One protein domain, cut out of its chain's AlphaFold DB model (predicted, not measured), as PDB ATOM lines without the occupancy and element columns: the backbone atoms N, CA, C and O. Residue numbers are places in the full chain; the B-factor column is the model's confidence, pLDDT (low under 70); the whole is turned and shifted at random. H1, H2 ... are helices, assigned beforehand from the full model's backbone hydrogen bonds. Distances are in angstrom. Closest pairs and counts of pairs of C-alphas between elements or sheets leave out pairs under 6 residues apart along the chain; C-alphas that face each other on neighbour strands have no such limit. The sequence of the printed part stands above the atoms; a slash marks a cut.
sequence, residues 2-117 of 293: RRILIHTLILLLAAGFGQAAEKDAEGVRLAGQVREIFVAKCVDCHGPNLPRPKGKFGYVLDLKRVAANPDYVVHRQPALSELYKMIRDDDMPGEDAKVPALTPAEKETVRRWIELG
ATOM      1  N   ARG A   2      22.254  21.379   6.230       55.09
ATOM      2  CA  ARG A   2      22.015  20.053   6.855       55.09
ATOM      3  C   ARG A   2      20.579  19.500   6.718       55.09
ATOM      4  O   ARG A   2      20.414  18.318   6.458       55.09
ATOM      5  N   ARG A   3      19.544  20.346   6.831       55.84
ATOM      6  CA  ARG A   3      18.129  19.935   6.671       55.84
ATOM      7  C   ARG A   3      17.755  19.571   5.229       55.84
ATOM      8  O   ARG A   3      17.031  18.607   5.028       55.84
ATOM      9  N   ILE A   4      18.300  20.294   4.248       58.62
ATOM     10  CA  ILE A   4      18.061  20.029   2.820       58.62
ATOM     11  C   ILE A   4      18.694  18.689   2.432       58.62
ATOM     12  O   ILE A   4      18.023  17.879   1.812       58.62
ATOM     13  N   LEU A   5      19.919  18.413   2.903       57.44
ATOM     14  CA  LEU A   5      20.629  17.150   2.660       57.44
ATOM     15  C   LEU A   5      19.909  15.927   3.263       57.44
ATOM     16  O   LEU A   5      19.891  14.859   2.664       57.44
ATOM     17  N   ILE A   6      19.288  16.087   4.438       63.09
ATOM     18  CA  ILE A   6      18.501  15.024   5.081       63.09
ATOM     19  C   ILE A   6      17.201  14.764   4.303       63.09
ATOM     20  O   ILE A   6      16.816  13.613   4.138       63.09
ATOM     21  N   HIS A   7      16.539  15.804   3.784       62.28
ATOM     22  CA  HIS A   7      15.296  15.637   3.021       62.28
ATOM     23  C   HIS A   7      15.540  15.009   1.641       62.28
ATOM     24  O   HIS A   7      14.774  14.134   1.247       62.28
ATOM     25  N   THR A   8      16.623  15.360   0.938       65.12
ATOM     26  CA  THR A   8      16.992  14.684  -0.319       65.12
ATOM     27  C   THR A   8      17.433  13.238  -0.104       65.12
ATOM     28  O   THR A   8      17.074  12.383  -0.909       65.12
ATOM     29  N   LEU A   9      18.143  12.928   0.988       63.34
ATOM     30  CA  LEU A   9      18.531  11.551   1.312       63.34
ATOM     31  C   LEU A   9      17.314  10.669   1.656       63.34
ATOM     32  O   LEU A   9      17.238   9.533   1.195       63.34
ATOM     33  N   ILE A  10      16.336  11.199   2.401       63.53
ATOM     34  CA  ILE A  10      15.081  10.494   2.720       63.53
ATOM     35  C   ILE A  10      14.233  10.269   1.457       63.53
ATOM     36  O   ILE A  10      13.697   9.176   1.279       63.53
ATOM     37  N   LEU A  11      14.146  11.252   0.549       61.41
ATOM     38  CA  LEU A  11      13.395  11.106  -0.706       61.41
ATOM     39  C   LEU A  11      14.016  10.046  -1.639       61.41
ATOM     40  O   LEU A  11      13.294   9.263  -2.250       61.41
ATOM     41  N   LEU A  12      15.352   9.994  -1.721       62.16
ATOM     42  CA  LEU A  12      16.084   8.998  -2.515       62.16
ATOM     43  C   LEU A  12      15.954   7.578  -1.937       62.16
ATOM     44  O   LEU A  12      15.785   6.623  -2.695       62.16
ATOM     45  N   LEU A  13      15.972   7.433  -0.607       61.28
ATOM     46  CA  LEU A  13      15.742   6.151   0.072       61.28
ATOM     47  C   LEU A  13      14.302   5.646  -0.120       61.28
ATOM     48  O   LEU A  13      14.106   4.461  -0.391       61.28
ATOM     49  N   ALA A  14      13.302   6.531  -0.049       61.34
ATOM     50  CA  ALA A  14      11.903   6.176  -0.288       61.34
ATOM     51  C   ALA A  14      11.648   5.737  -1.745       61.34
ATOM     52  O   ALA A  14      10.935   4.762  -1.981       61.34
ATOM     53  N   ALA A  15      12.279   6.402  -2.721       63.00
ATOM     54  CA  ALA A  15      12.170   6.041  -4.134       63.00
ATOM     55  C   ALA A  15      12.796   4.666  -4.451       63.00
ATOM     56  O   ALA A  15      12.218   3.887  -5.211       63.00
ATOM     57  N   GLY A  16      13.942   4.338  -3.842       58.69
ATOM     58  CA  GLY A  16      14.592   3.033  -4.014       58.69
ATOM     59  C   GLY A  16      13.782   1.869  -3.432       58.69
ATOM     60  O   GLY A  16      13.716   0.799  -4.037       58.69
ATOM     61  N   PHE A  17      13.116   2.086  -2.294       61.94
ATOM     62  CA  PHE A  17      12.270   1.072  -1.657       61.94
ATOM     63  C   PHE A  17      10.983   0.803  -2.455       61.94
ATOM     64  O   PHE A  17      10.585  -0.350  -2.612       61.94
ATOM     65  N   GLY A  18      10.375   1.852  -3.024       61.78
ATOM     66  CA  GLY A  18       9.197   1.726  -3.889       61.78
ATOM     67  C   GLY A  18       9.463   0.889  -5.145       61.78
ATOM     68  O   GLY A  18       8.688  -0.010  -5.457       61.78
ATOM     69  N   GLN A  19      10.600   1.111  -5.816       69.75
ATOM     70  CA  GLN A  19      10.975   0.341  -7.012       69.75
ATOM     71  C   GLN A  19      11.296  -1.132  -6.718       69.75
ATOM     72  O   GLN A  19      11.064  -1.990  -7.570       69.75
ATOM     73  N   ALA A  20      11.863  -1.438  -5.549       70.94
ATOM     74  CA  ALA A  20      12.136  -2.819  -5.154       70.94
ATOM     75  C   ALA A  20      10.830  -3.583  -4.877       70.94
ATOM     76  O   ALA A  20      10.617  -4.651  -5.445       70.94
ATOM     77  N   ALA A  21       9.919  -2.986  -4.104       73.06
ATOM     78  CA  ALA A  21       8.622  -3.582  -3.793       73.06
ATOM     79  C   ALA A  21       7.752  -3.805  -5.046       73.06
ATOM     80  O   ALA A  21       7.063  -4.819  -5.155       73.06
ATOM     81  N   GLU A  22       7.805  -2.886  -6.015       79.31
ATOM     82  CA  GLU A  22       7.101  -3.030  -7.292       79.31
ATOM     83  C   GLU A  22       7.643  -4.202  -8.125       79.31
ATOM     84  O   GLU A  22       6.859  -4.991  -8.655       79.31
ATOM     85  N   LYS A  23       8.973  -4.369  -8.191       79.12
ATOM     86  CA  LYS A  23       9.618  -5.497  -8.887       79.12
ATOM     87  C   LYS A  23       9.297  -6.840  -8.240       79.12
ATOM     88  O   LYS A  23       9.066  -7.812  -8.958       79.12
ATOM     89  N   ASP A  24       9.245  -6.895  -6.913       79.94
ATOM     90  CA  ASP A  24       8.877  -8.112  -6.190       79.94
ATOM     91  C   ASP A  24       7.412  -8.489  -6.471       79.94
ATOM     92  O   ASP A  24       7.112  -9.637  -6.808       79.94
ATOM     93  N   ALA A  25       6.499  -7.511  -6.445       83.25
ATOM     94  CA  ALA A  25       5.094  -7.722  -6.789       83.25
ATOM     95  C   ALA A  25       4.891  -8.118  -8.268       83.25
ATOM     96  O   ALA A  25       4.065  -8.983  -8.576       83.25
ATOM     97  N   GLU A  26       5.648  -7.513  -9.192       88.50
ATOM     98  CA  GLU A  26       5.681  -7.897 -10.610       88.50
ATOM     99  C   GLU A  26       6.141  -9.349 -10.767       88.50
ATOM    100  O   GLU A  26       5.471 -10.138 -11.435       88.50
ATOM    101  N   GLY A  27       7.240  -9.721 -10.112       86.94
ATOM    102  CA  GLY A  27       7.808 -11.060 -10.183       86.94
ATOM    103  C   GLY A  27       6.846 -12.138  -9.684       86.94
ATOM    104  O   GLY A  27       6.663 -13.151 -10.358       86.94
ATOM    105  N   VAL A  28       6.174 -11.902  -8.556       87.88
ATOM    106  CA  VAL A  28       5.170 -12.824  -7.997       87.88
ATOM    107  C   VAL A  28       3.974 -13.002  -8.943       87.88
ATOM    108  O   VAL A  28       3.495 -14.121  -9.140       87.88
ATOM    109  N   ARG A  29       3.508 -11.920  -9.580       90.12
ATOM    110  CA  ARG A  29       2.436 -11.987 -10.587       90.12
ATOM    111  C   ARG A  29       2.873 -12.778 -11.821       90.12
ATOM    112  O   ARG A  29       2.119 -13.624 -12.302       90.12
ATOM    113  N   LEU A  30       4.088 -12.533 -12.312       93.25
ATOM    114  CA  LEU A  30       4.660 -13.268 -13.441       93.25
ATOM    115  C   LEU A  30       4.832 -14.754 -13.120       93.25
ATOM    116  O   LEU A  30       4.560 -15.581 -13.980       93.25
ATOM    117  N   ALA A  31       5.200 -15.116 -11.888       92.50
ATOM    118  CA  ALA A  31       5.289 -16.514 -11.470       92.50
ATOM    119  C   ALA A  31       3.940 -17.247 -11.609       92.50
ATOM    120  O   ALA A  31       3.897 -18.394 -12.054       92.50
ATOM    121  N   GLY A  32       2.824 -16.572 -11.305       90.50
ATOM    122  CA  GLY A  32       1.481 -17.098 -11.568       90.50
ATOM    123  C   GLY A  32       1.239 -17.373 -13.057       90.50
ATOM    124  O   GLY A  32       0.846 -18.478 -13.425       90.50
ATOM    125  N   GLN A  33       1.567 -16.409 -13.920       93.62
ATOM    126  CA  GLN A  33       1.419 -16.540 -15.377       93.62
ATOM    127  C   GLN A  33       2.331 -17.625 -15.969       93.62
ATOM    128  O   GLN A  33       1.901 -18.413 -16.809       93.62
ATOM    129  N   VAL A  34       3.581 -17.724 -15.507       95.62
ATOM    130  CA  VAL A  34       4.513 -18.791 -15.909       95.62
ATOM    131  C   VAL A  34       3.950 -20.160 -15.543       95.62
ATOM    132  O   VAL A  34       3.984 -21.080 -16.362       95.62
ATOM    133  N   ARG A  35       3.372 -20.301 -14.344       93.69
ATOM    134  CA  ARG A  35       2.731 -21.552 -13.934       93.69
ATOM    135  C   ARG A  35       1.570 -21.918 -14.858       93.69
ATOM    136  O   ARG A  35       1.447 -23.085 -15.216       93.69
ATOM    137  N   GLU A  36       0.746 -20.955 -15.262       93.06
ATOM    138  CA  GLU A  36      -0.358 -21.180 -16.207       93.06
ATOM    139  C   GLU A  36       0.141 -21.637 -17.581       93.06
ATOM    140  O   GLU A  36      -0.362 -22.628 -18.114       93.06
ATOM    141  N   ILE A  37       1.183 -20.992 -18.113       94.81
ATOM    142  CA  ILE A  37       1.837 -21.403 -19.363       94.81
ATOM    143  C   ILE A  37       2.341 -22.849 -19.251       94.81
ATOM    144  O   ILE A  37       2.121 -23.660 -20.150       94.81
ATOM    145  N   PHE A  38       2.982 -23.207 -18.136       94.44
ATOM    146  CA  PHE A  38       3.516 -24.556 -17.932       94.44
ATOM    147  C   PHE A  38       2.426 -25.615 -17.761       94.44
ATOM    148  O   PHE A  38       2.592 -26.733 -18.251       94.44
ATOM    149  N   VAL A  39       1.297 -25.278 -17.132       92.12
ATOM    150  CA  VAL A  39       0.113 -26.150 -17.121       92.12
ATOM    151  C   VAL A  39      -0.403 -26.356 -18.543       92.12
ATOM    152  O   VAL A  39      -0.661 -27.488 -18.928       92.12
ATOM    153  N   ALA A  40      -0.519 -25.288 -19.333       91.38
ATOM    154  CA  ALA A  40      -1.098 -25.365 -20.670       91.38
ATOM    155  C   ALA A  40      -0.200 -26.077 -21.692       91.38
ATOM    156  O   ALA A  40      -0.715 -26.672 -22.635       91.38
ATOM    157  N   LYS A  41       1.131 -25.984 -21.546       93.25
ATOM    158  CA  LYS A  41       2.073 -26.380 -22.607       93.25
ATOM    159  C   LYS A  41       3.131 -27.406 -22.205       93.25
ATOM    160  O   LYS A  41       3.753 -27.995 -23.085       93.25
ATOM    161  N   CYS A  42       3.355 -27.638 -20.912       91.25
ATOM    162  CA  CYS A  42       4.498 -28.436 -20.449       91.25
ATOM    163  C   CYS A  42       4.100 -29.661 -19.614       91.25
ATOM    164  O   CYS A  42       4.820 -30.663 -19.623       91.25
ATOM    165  N   VAL A  43       2.981 -29.607 -18.884       90.88
ATOM    166  CA  VAL A  43       2.625 -30.621 -17.873       90.88
ATOM    167  C   VAL A  43       2.441 -32.029 -18.446       90.88
ATOM    168  O   VAL A  43       2.797 -32.997 -17.780       90.88
ATOM    169  N   ASP A  44       1.984 -32.157 -19.690       88.25
ATOM    170  CA  ASP A  44       1.729 -33.460 -20.319       88.25
ATOM    171  C   ASP A  44       3.000 -34.306 -20.487       88.25
ATOM    172  O   ASP A  44       2.933 -35.534 -20.494       88.25
ATOM    173  N   CYS A  45       4.169 -33.661 -20.595       87.19
ATOM    174  CA  CYS A  45       5.469 -34.333 -20.709       87.19
ATOM    175  C   CYS A  45       6.360 -34.174 -19.463       87.19
ATOM    176  O   CYS A  45       7.252 -35.000 -19.245       87.19
ATOM    177  N   HIS A  46       6.134 -33.129 -18.659       90.88
ATOM    178  CA  HIS A  46       6.999 -32.719 -17.544       90.88
ATOM    179  C   HIS A  46       6.278 -32.623 -16.184       90.88
ATOM    180  O   HIS A  46       6.793 -32.054 -15.216       90.88
ATOM    181  N   GLY A  47       5.058 -33.150 -16.097       86.06
ATOM    182  CA  GLY A  47       4.230 -33.125 -14.896       86.06
ATOM    183  C   GLY A  47       4.691 -34.087 -13.788       86.06
ATOM    184  O   GLY A  47       5.336 -35.098 -14.071       86.06
ATOM    185  N   PRO A  48       4.309 -33.810 -12.526       83.31
ATOM    186  CA  PRO A  48       4.701 -34.601 -11.350       83.31
ATOM    187  C   PRO A  48       4.077 -35.987 -11.260       83.31
ATOM    188  O   PRO A  48       4.639 -36.866 -10.619       83.31
ATOM    189  N   ASN A  49       2.947 -36.197 -11.929       81.62
ATOM    190  CA  ASN A  49       2.223 -37.465 -11.880       81.62
ATOM    191  C   ASN A  49       2.585 -38.397 -13.046       81.62
ATOM    192  O   ASN A  49       1.969 -39.449 -13.206       81.62
ATOM    193  N   LEU A  50       3.544 -38.012 -13.896       76.25
ATOM    194  CA  LEU A  50       3.951 -38.841 -15.023       76.25
ATOM    195  C   LEU A  50       4.834 -39.994 -14.533       76.25
ATOM    196  O   LEU A  50       5.824 -39.743 -13.849       76.25
ATOM    197  N   PRO A  51       4.558 -41.246 -14.942       73.00
ATOM    198  CA  PRO A  51       5.396 -42.382 -14.560       73.00
ATOM    199  C   PRO A  51       6.813 -42.281 -15.146       73.00
ATOM    200  O   PRO A  51       7.759 -42.820 -14.579       73.00
ATOM    201  N   ARG A  52       6.971 -41.602 -16.293       76.38
ATOM    202  CA  ARG A  52       8.258 -41.364 -16.968       76.38
ATOM    203  C   ARG A  52       8.291 -39.955 -17.580       76.38
ATOM    204  O   ARG A  52       8.020 -39.812 -18.772       76.38
ATOM    205  N   PRO A  53       8.579 -38.908 -16.789       81.50
ATOM    206  CA  PRO A  53       8.656 -37.544 -17.300       81.50
ATOM    207  C   PRO A  53       9.860 -37.384 -18.236       81.50
ATOM    208  O   PRO A  53      10.957 -37.886 -17.957       81.50
ATOM    209  N   LYS A  54       9.680 -36.655 -19.341       75.50
ATOM    210  CA  LYS A  54      10.759 -36.429 -20.311       75.50
ATOM    211  C   LYS A  54      11.920 -35.675 -19.666       75.50
ATOM    212  O   LYS A  54      11.724 -34.740 -18.889       75.50
ATOM    213  N   GLY A  55      13.143 -36.107 -19.976       74.81
ATOM    214  CA  GLY A  55      14.371 -35.489 -19.466       74.81
ATOM    215  C   GLY A  55      14.533 -35.551 -17.942       74.81
ATOM    216  O   GLY A  55      15.280 -34.749 -17.394       74.81
ATOM    217  N   LYS A  56      13.819 -36.453 -17.243       71.06
ATOM    218  CA  LYS A  56      13.739 -36.496 -15.765       71.06
ATOM    219  C   LYS A  56      13.246 -35.179 -15.141       71.06
ATOM    220  O   LYS A  56      13.434 -34.928 -13.951       71.06
ATOM    221  N   PHE A  57      12.580 -34.347 -15.936       82.50
ATOM    222  CA  PHE A  57      12.053 -33.055 -15.528       82.50
ATOM    223  C   PHE A  57      10.558 -33.197 -15.236       82.50
ATOM    224  O   PHE A  57       9.721 -32.767 -16.016       82.50
ATOM    225  N   GLY A  58      10.228 -33.898 -14.149       85.06
ATOM    226  CA  GLY A  58       8.856 -34.218 -13.728       85.06
ATOM    227  C   GLY A  58       8.317 -33.293 -12.645       85.06
ATOM    228  O   GLY A  58       7.631 -33.739 -11.744       85.06
ATOM    229  N   TYR A  59       8.719 -32.031 -12.616       87.94
ATOM    230  CA  TYR A  59       8.311 -31.099 -11.560       87.94
ATOM    231  C   TYR A  59       8.114 -29.693 -12.113       87.94
ATOM    232  O   TYR A  59       8.283 -28.712 -11.399       87.94
ATOM    233  N   VAL A  60       7.729 -29.583 -13.388       90.38
ATOM    234  CA  VAL A  60       7.626 -28.291 -14.083       90.38
ATOM    235  C   VAL A  60       6.690 -27.296 -13.386       90.38
ATOM    236  O   VAL A  60       6.887 -26.093 -13.488       90.38
ATOM    237  N   LEU A  61       5.694 -27.783 -12.639       91.38
ATOM    238  CA  LEU A  61       4.742 -26.944 -11.901       91.38
ATOM    239  C   LEU A  61       5.237 -26.492 -10.518       91.38
ATOM    240  O   LEU A  61       4.608 -25.622  -9.909       91.38
ATOM    241  N   ASP A  62       6.330 -27.067 -10.021       90.50
ATOM    242  CA  ASP A  62       6.999 -26.652  -8.790       90.50
ATOM    243  C   ASP A  62       8.017 -25.557  -9.128       90.50
ATOM    244  O   ASP A  62       9.218 -25.798  -9.250       90.50
ATOM    245  N   LEU A  63       7.517 -24.333  -9.336       92.00
ATOM    246  CA  LEU A  63       8.354 -23.201  -9.746       92.00
ATOM    247  C   LEU A  63       9.462 -22.886  -8.742       92.00
ATOM    248  O   LEU A  63      10.525 -22.441  -9.159       92.00
ATOM    249  N   LYS A  64       9.250 -23.167  -7.451       89.62
ATOM    250  CA  LYS A  64      10.286 -23.050  -6.422       89.62
ATOM    251  C   LYS A  64      11.453 -23.975  -6.739       89.62
ATOM    252  O   LYS A  64      12.597 -23.531  -6.799       89.62
ATOM    253  N   ARG A  65      11.168 -25.255  -6.984       89.25
ATOM    254  CA  ARG A  65      12.190 -26.247  -7.329       89.25
ATOM    255  C   ARG A  65      12.829 -25.982  -8.691       89.25
ATOM    256  O   ARG A  65      14.027 -26.200  -8.838       89.25
ATOM    257  N   VAL A  66      12.057 -25.513  -9.674       91.69
ATOM    258  CA  VAL A  66      12.580 -25.118 -10.993       91.69
ATOM    259  C   VAL A  66      13.538 -23.932 -10.862       91.69
ATOM    260  O   VAL A  66      14.646 -23.996 -11.383       91.69
ATOM    261  N   ALA A  67      13.139 -22.881 -10.141       91.44
ATOM    262  CA  ALA A  67      13.940 -21.677  -9.942       91.44
ATOM    263  C   ALA A  67      15.193 -21.931  -9.095       91.44
ATOM    264  O   ALA A  67      16.237 -21.358  -9.377       91.44
ATOM    265  N   ALA A  68      15.108 -22.807  -8.089       86.56
ATOM    266  CA  ALA A  68      16.239 -23.165  -7.234       86.56
ATOM    267  C   ALA A  68      17.283 -24.055  -7.929       86.56
ATOM    268  O   ALA A  68      18.347 -24.299  -7.360       86.56
ATOM    269  N   ASN A  69      16.988 -24.576  -9.126       84.69
ATOM    270  CA  ASN A  69      17.906 -25.433  -9.857       84.69
ATOM    271  C   ASN A  69      18.763 -24.608 -10.843       84.69
ATOM    272  O   ASN A  69      18.251 -24.204 -11.896       84.69
ATOM    273  N   PRO A  70      20.067 -24.410 -10.557       79.50
ATOM    274  CA  PRO A  70      20.947 -23.578 -11.375       79.50
ATOM    275  C   PRO A  70      21.187 -24.142 -12.779       79.50
ATOM    276  O   PRO A  70      21.571 -23.391 -13.674       79.50
ATOM    277  N   ASP A  71      20.928 -25.436 -12.996       79.94
ATOM    278  CA  ASP A  71      21.053 -26.049 -14.317       79.94
ATOM    279  C   ASP A  71      19.936 -25.598 -15.276       79.94
ATOM    280  O   ASP A  71      20.119 -25.624 -16.492       79.94
ATOM    281  N   TYR A  72      18.775 -25.183 -14.754       86.75
ATOM    282  CA  TYR A  72      17.637 -24.723 -15.559       86.75
ATOM    283  C   TYR A  72      17.477 -23.204 -15.530       86.75
ATOM    284  O   TYR A  72      17.177 -22.598 -16.564       86.75
ATOM    285  N   VAL A  73      17.667 -22.590 -14.359       91.12
ATOM    286  CA  VAL A  73      17.433 -21.164 -14.124       91.12
ATOM    287  C   VAL A  73      18.664 -20.533 -13.483       91.12
ATOM    288  O   VAL A  73      19.031 -20.835 -12.354       91.12
ATOM    289  N   VAL A  74      19.270 -19.584 -14.193       89.50
ATOM    290  CA  VAL A  74      20.290 -18.681 -13.655       89.50
ATOM    291  C   VAL A  74      19.595 -17.371 -13.302       89.50
ATOM    292  O   VAL A  74      19.208 -16.600 -14.186       89.50
ATOM    293  N   HIS A  75      19.414 -17.118 -12.004       90.19
ATOM    294  CA  HIS A  75      18.680 -15.948 -11.518       90.19
ATOM    295  C   HIS A  75      19.183 -14.648 -12.152       90.19
ATOM    296  O   HIS A  75      20.389 -14.390 -12.214       90.19
ATOM    297  N   ARG A  76      18.236 -13.815 -12.599       90.12
ATOM    298  CA  ARG A  76      18.477 -12.515 -13.244       90.12
ATOM    299  C   ARG A  76      19.228 -12.587 -14.578       90.12
ATOM    300  O   ARG A  76      19.540 -11.549 -15.152       90.12
ATOM    301  N   GLN A  77      19.490 -13.786 -15.108       91.94
ATOM    302  CA  GLN A  77      20.226 -13.994 -16.356       91.94
ATOM    303  C   GLN A  77      19.459 -14.940 -17.297       91.94
ATOM    304  O   GLN A  77      19.854 -16.096 -17.499       91.94
ATOM    305  N   PRO A  78      18.375 -14.462 -17.941       92.31
ATOM    306  CA  PRO A  78      17.565 -15.288 -18.839       92.31
ATOM    307  C   PRO A  78      18.375 -15.885 -19.991       92.31
ATOM    308  O   PRO A  78      18.180 -17.037 -20.355       92.31
ATOM    309  N   ALA A  79      19.338 -15.132 -20.533       88.81
ATOM    310  CA  ALA A  79      20.178 -15.590 -21.639       88.81
ATOM    311  C   ALA A  79      21.092 -16.773 -21.273       88.81
ATOM    312  O   ALA A  79      21.495 -17.519 -22.165       88.81
ATOM    313  N   LEU A  80      21.416 -16.950 -19.986       84.31
ATOM    314  CA  LEU A  80      22.215 -18.078 -19.501       84.31
ATOM    315  C   LEU A  80      21.358 -19.255 -19.029       84.31
ATOM    316  O   LEU A  80      21.861 -20.372 -19.001       84.31
ATOM    317  N   SER A  81      20.079 -19.019 -18.734       89.31
ATOM    318  CA  SER A  81      19.139 -20.027 -18.238       89.31
ATOM    319  C   SER A  81      18.725 -21.003 -19.342       89.31
ATOM    320  O   SER A  81      18.099 -20.597 -20.324       89.31
ATOM    321  N   GLU A  82      19.035 -22.291 -19.179       88.62
ATOM    322  CA  GLU A  82      18.707 -23.333 -20.167       88.62
ATOM    323  C   GLU A  82      17.205 -23.430 -20.448       88.62
ATOM    324  O   GLU A  82      16.807 -23.554 -21.606       88.62
ATOM    325  N   LEU A  83      16.365 -23.258 -19.420       91.75
ATOM    326  CA  LEU A  83      14.907 -23.226 -19.569       91.75
ATOM    327  C   LEU A  83      14.468 -22.202 -20.625       91.75
ATOM    328  O   LEU A  83      13.640 -22.498 -21.485       91.75
ATOM    329  N   TYR A  84      15.050 -20.999 -20.587       94.56
ATOM    330  CA  TYR A  84      14.692 -19.943 -21.524       94.56
ATOM    331  C   TYR A  84      15.300 -20.157 -22.910       94.56
ATOM    332  O   TYR A  84      14.650 -19.827 -23.897       94.56
ATOM    333  N   LYS A  85      16.503 -20.738 -23.019       89.44
ATOM    334  CA  LYS A  85      17.105 -21.081 -24.321       89.44
ATOM    335  C   LYS A  85      16.214 -22.053 -25.097       89.44
ATOM    336  O   LYS A  85      15.859 -21.758 -26.232       89.44
ATOM    337  N   MET A  86      15.765 -23.132 -24.448       88.56
ATOM    338  CA  MET A  86      14.880 -24.131 -25.064       88.56
ATOM    339  C   MET A  86      13.537 -23.533 -25.507       88.56
ATOM    340  O   MET A  86      13.048 -23.830 -26.595       88.56
ATOM    341  N   ILE A  87      12.947 -22.660 -24.683       93.12
ATOM    342  CA  ILE A  87      11.697 -21.954 -25.007       93.12
ATOM    343  C   ILE A  87      11.902 -20.962 -26.160       93.12
ATOM    344  O   ILE A  87      11.090 -20.883 -27.080       93.12
ATOM    345  N   ARG A  88      12.984 -20.178 -26.119       91.25
ATOM    346  CA  ARG A  88      13.307 -19.171 -27.134       91.25
ATOM    347  C   ARG A  88      13.489 -19.818 -28.502       91.25
ATOM    348  O   ARG A  88      12.936 -19.298 -29.470       91.25
ATOM    349  N   ASP A  89      14.207 -20.936 -28.546       85.31
ATOM    350  CA  ASP A  89      14.632 -21.614 -29.774       85.31
ATOM    351  C   ASP A  89      13.588 -22.617 -30.315       85.31
ATOM    352  O   ASP A  89      13.864 -23.335 -31.275       85.31
ATOM    353  N   ASP A  90      12.375 -22.621 -29.740       87.19
ATOM    354  CA  ASP A  90      11.250 -23.501 -30.104       87.19
ATOM    355  C   ASP A  90      11.574 -24.999 -29.976       87.19
ATOM    356  O   ASP A  90      11.020 -25.841 -30.683       87.19
ATOM    357  N   ASP A  91      12.475 -25.344 -29.055       83.75
ATOM    358  CA  ASP A  91      12.793 -26.734 -28.719       83.75
ATOM    359  C   ASP A  91      11.796 -27.314 -27.709       83.75
ATOM    360  O   ASP A  91      11.627 -28.533 -27.633       83.75
ATOM    361  N   MET A  92      11.117 -26.442 -26.951       88.88
ATOM    362  CA  MET A  92      10.057 -26.795 -26.009       88.88
ATOM    363  C   MET A  92       8.823 -25.893 -26.191       88.88
ATOM    364  O   MET A  92       8.969 -24.666 -26.175       88.88
ATOM    365  N   PRO A  93       7.602 -26.461 -26.297       87.19
ATOM    366  CA  PRO A  93       7.273 -27.890 -26.289       87.19
ATOM    367  C   PRO A  93       7.813 -28.615 -27.531       87.19
ATOM    368  O   PRO A  93       7.834 -28.043 -28.617       87.19
ATOM    369  N   GLY A  94       8.273 -29.859 -27.363       80.44
ATOM    370  CA  GLY A  94       8.823 -30.647 -28.471       80.44
ATOM    371  C   GLY A  94       7.798 -30.892 -29.585       80.44
ATOM    372  O   GLY A  94       6.597 -30.824 -29.356       80.44
ATOM    373  N   GLU A  95       8.250 -31.218 -30.795       73.06
ATOM    374  CA  GLU A  95       7.360 -31.404 -31.960       73.06
ATOM    375  C   GLU A  95       6.340 -32.548 -31.818       73.06
ATOM    376  O   GLU A  95       5.367 -32.602 -32.563       73.06
ATOM    377  N   ASP A  96       6.560 -33.476 -30.886       73.81
ATOM    378  CA  ASP A  96       5.609 -34.538 -30.559       73.81
ATOM    379  C   ASP A  96       4.554 -34.107 -29.524       73.81
ATOM    380  O   ASP A  96       3.634 -34.866 -29.205       73.81
ATOM    381  N   ALA A  97       4.664 -32.883 -29.005       81.25
ATOM    382  CA  ALA A  97       3.656 -32.283 -28.158       81.25
ATOM    383  C   ALA A  97       2.430 -31.896 -28.996       81.25
ATOM    384  O   ALA A  97       2.525 -31.321 -30.076       81.25
ATOM    385  N   LYS A  98       1.238 -32.163 -28.456       83.94
ATOM    386  CA  LYS A  98      -0.044 -31.793 -29.085       83.94
ATOM    387  C   LYS A  98      -0.399 -30.314 -28.893       83.94
ATOM    388  O   LYS A  98      -1.531 -29.911 -29.146       83.94
ATOM    389  N   VAL A  99       0.555 -29.523 -28.414       84.81
ATOM    390  CA  VAL A  99       0.400 -28.116 -28.057       84.81
ATOM    391  C   VAL A  99       1.358 -27.273 -28.898       84.81
ATOM    392  O   VAL A  99       2.484 -27.702 -29.152       84.81
ATOM    393  N   PRO A 100       0.935 -26.084 -29.353       85.31
ATOM    394  CA  PRO A 100       1.791 -25.219 -30.151       85.31
ATOM    395  C   PRO A 100       2.938 -24.638 -29.312       85.31
ATOM    396  O   PRO A 100       2.854 -24.546 -28.083       85.31
ATOM    397  N   ALA A 101       3.974 -24.161 -30.007       88.38
ATOM    398  CA  ALA A 101       5.065 -23.398 -29.412       88.38
ATOM    399  C   ALA A 101       4.561 -22.197 -28.587       88.38
ATOM    400  O   ALA A 101       3.421 -21.730 -28.728       88.38
ATOM    401  N   LEU A 102       5.412 -21.689 -27.693       92.25
ATOM    402  CA  LEU A 102       5.100 -20.473 -26.948       92.25
ATOM    403  C   LEU A 102       5.036 -19.278 -27.908       92.25
ATOM    404  O   LEU A 102       5.899 -19.083 -28.761       92.25
ATOM    405  N   THR A 103       4.002 -18.460 -27.746       94.12
ATOM    406  CA  THR A 103       3.863 -17.168 -28.413       94.12
ATOM    407  C   THR A 103       4.960 -16.214 -27.930       94.12
ATOM    408  O   THR A 103       5.475 -16.382 -26.820       94.12
ATOM    409  N   PRO A 104       5.307 -15.168 -28.702       91.56
ATOM    410  CA  PRO A 104       6.301 -14.183 -28.273       91.56
ATOM    411  C   PRO A 104       6.007 -13.570 -26.896       91.56
ATOM    412  O   PRO A 104       6.926 -13.378 -26.106       91.56
ATOM    413  N   ALA A 105       4.728 -13.336 -26.579       92.00
ATOM    414  CA  ALA A 105       4.308 -12.814 -25.281       92.00
ATOM    415  C   ALA A 105       4.565 -13.811 -24.140       92.00
ATOM    416  O   ALA A 105       5.129 -13.434 -23.120       92.00
ATOM    417  N   GLU A 106       4.228 -15.091 -24.323       95.44
ATOM    418  CA  GLU A 106       4.498 -16.131 -23.317       95.44
ATOM    419  C   GLU A 106       6.003 -16.338 -23.104       95.44
ATOM    420  O   GLU A 106       6.450 -16.499 -21.967       95.44
ATOM    421  N   LYS A 107       6.804 -16.294 -24.183       96.31
ATOM    422  CA  LYS A 107       8.272 -16.330 -24.082       96.31
ATOM    423  C   LYS A 107       8.775 -15.154 -23.247       96.31
ATOM    424  O   LYS A 107       9.575 -15.350 -22.335       96.31
ATOM    425  N   GLU A 108       8.275 -13.951 -23.513       95.19
ATOM    426  CA  GLU A 108       8.657 -12.748 -22.775       95.19
ATOM    427  C   GLU A 108       8.253 -12.813 -21.294       95.19
ATOM    428  O   GLU A 108       9.055 -12.461 -20.431       95.19
ATOM    429  N   THR A 109       7.073 -13.353 -20.971       96.44
ATOM    430  CA  THR A 109       6.645 -13.608 -19.584       96.44
ATOM    431  C   THR A 109       7.655 -14.486 -18.843       96.44
ATOM    432  O   THR A 109       8.085 -14.139 -17.740       96.44
ATOM    433  N   VAL A 110       8.089 -15.596 -19.454       96.50
ATOM    434  CA  VAL A 110       9.093 -16.491 -18.852       96.50
ATOM    435  C   VAL A 110      10.457 -15.800 -18.743       96.50
ATOM    436  O   VAL A 110      11.109 -15.897 -17.700       96.50
ATOM    437  N   ARG A 111      10.883 -15.060 -19.778       97.44
ATOM    438  CA  ARG A 111      12.135 -14.282 -19.769       97.44
ATOM    439  C   ARG A 111      12.165 -13.313 -18.593       97.44
ATOM    440  O   ARG A 111      13.147 -13.266 -17.853       97.44
ATOM    441  N   ARG A 112      11.087 -12.542 -18.433       96.06
ATOM    442  CA  ARG A 112      10.965 -11.486 -17.431       96.06
ATOM    443  C   ARG A 112      10.886 -12.052 -16.020       96.06
ATOM    444  O   ARG A 112      11.535 -11.526 -15.121       96.06
ATOM    445  N   TRP A 113      10.174 -13.161 -15.833       96.12
ATOM    446  CA  TRP A 113      10.156 -13.879 -14.559       96.12
ATOM    447  C   TRP A 113      11.573 -14.275 -14.115       96.12
ATOM    448  O   TRP A 113      11.959 -13.984 -12.983       96.12
ATOM    449  N   ILE A 114      12.391 -14.834 -15.016       95.69
ATOM    450  CA  ILE A 114      13.797 -15.171 -14.722       95.69
ATOM    451  C   ILE A 114      14.634 -13.914 -14.449       95.69
ATOM    452  O   ILE A 114      15.463 -13.907 -13.536       95.69
ATOM    453  N   GLU A 115      14.416 -12.842 -15.213       95.44
ATOM    454  CA  GLU A 115      15.104 -11.555 -15.052       95.44
ATOM    455  C   GLU A 115      14.874 -10.943 -13.661       95.44
ATOM    456  O   GLU A 115      15.800 -10.399 -13.062       95.44
ATOM    457  N   LEU A 116      13.671 -11.107 -13.106       93.25
ATOM    458  CA  LEU A 116      13.327 -10.676 -11.749       93.25
ATOM    459  C   LEU A 116      13.787 -11.657 -10.658       93.25
ATOM    460  O   LEU A 116      13.504 -11.456  -9.483       93.25
ATOM    461  N   GLY A 117      14.546 -12.692 -11.022       90.12
ATOM    462  CA  GLY A 117      15.100 -13.663 -10.082       90.12
ATOM    463  C   GLY A 117      14.246 -14.910  -9.890       90.12
ATOM    464  O   GLY A 117      14.537 -15.676  -8.979       90.12
TER     465      GLY A 117
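AT A GLANCE: This is residues 2 to 117 of the 293 residues of an uncharacterized protein of Verrucomicrobia bacterium (UniProt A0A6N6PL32). A single long helix, H1, sticks out of a small compact head as an arm, with residues 2 to 22 standing free and its later residues running along one side of the head. The head is built of short helices and long loops: H5 packs across H1 at a steep angle, H4 folds back beside H5 as a helical hairpin, and the short H2 and H3 lie among the loops. The printed part has 116 residues with five named helices, H1 to H5 in chain order, and no named strand; the class is all helix. The whole is loose, with a radius of gyration of the C-alphas of 18.4 A, and spans 68 by 25 by 22 A, the arm making the length.

HOW THE PARTS SIT: H1, residues 2 to 41, touches H5, residues 104 to 115, with its residues 27 to 37 alone; the closest C-alphas, of Leu 30 and Trp 113, are 5.6 A apart. They run opposite ways at a steep tilt of 51 degrees. H5 touches H4, residues 82 to 88, with residues 107 to 111 alone, closest at the C-alphas of Tyr 84 and Arg 111, 6.5 A. This hairpin has a shallow tilt of 23 degrees, opposite ways. H3, residues 63 to 67, is close to H1 but not clearly touching, the C-alphas of Arg 35 and Leu 63 being 7.2 A apart. H2, residues 43 to 46, and H1 meet only through their link. H1 and H4 are apart. Each O i to N i+4 pair is within hydrogen-bond range in H1, H3, H4 and H5; H2 is too short for such a pair.

IN THESE COORDINATES: H1 begins at C-alpha 2 (22.015, 20.053, 6.855) and ends 58.5 A away at C-alpha 41 (2.073, -26.380, -22.607). H2 measures 4.9 A, H3 5.8 A, H4 9.7 A and H5 16.1 A, ending at C-alpha 115 (15.104, -11.555, -15.052).

THE WHOLE: The C-alphas farthest apart, of Arg 2 and Asp 96, are 68.2 A apart. Without the free arm, the body spans 36 by 25 by 22 A. The printed part has no cut. The link from H1 to H2 is tight; the other three are long. Residues 2 to 19 have pLDDT under 70; the mean of the printed part is 83.7.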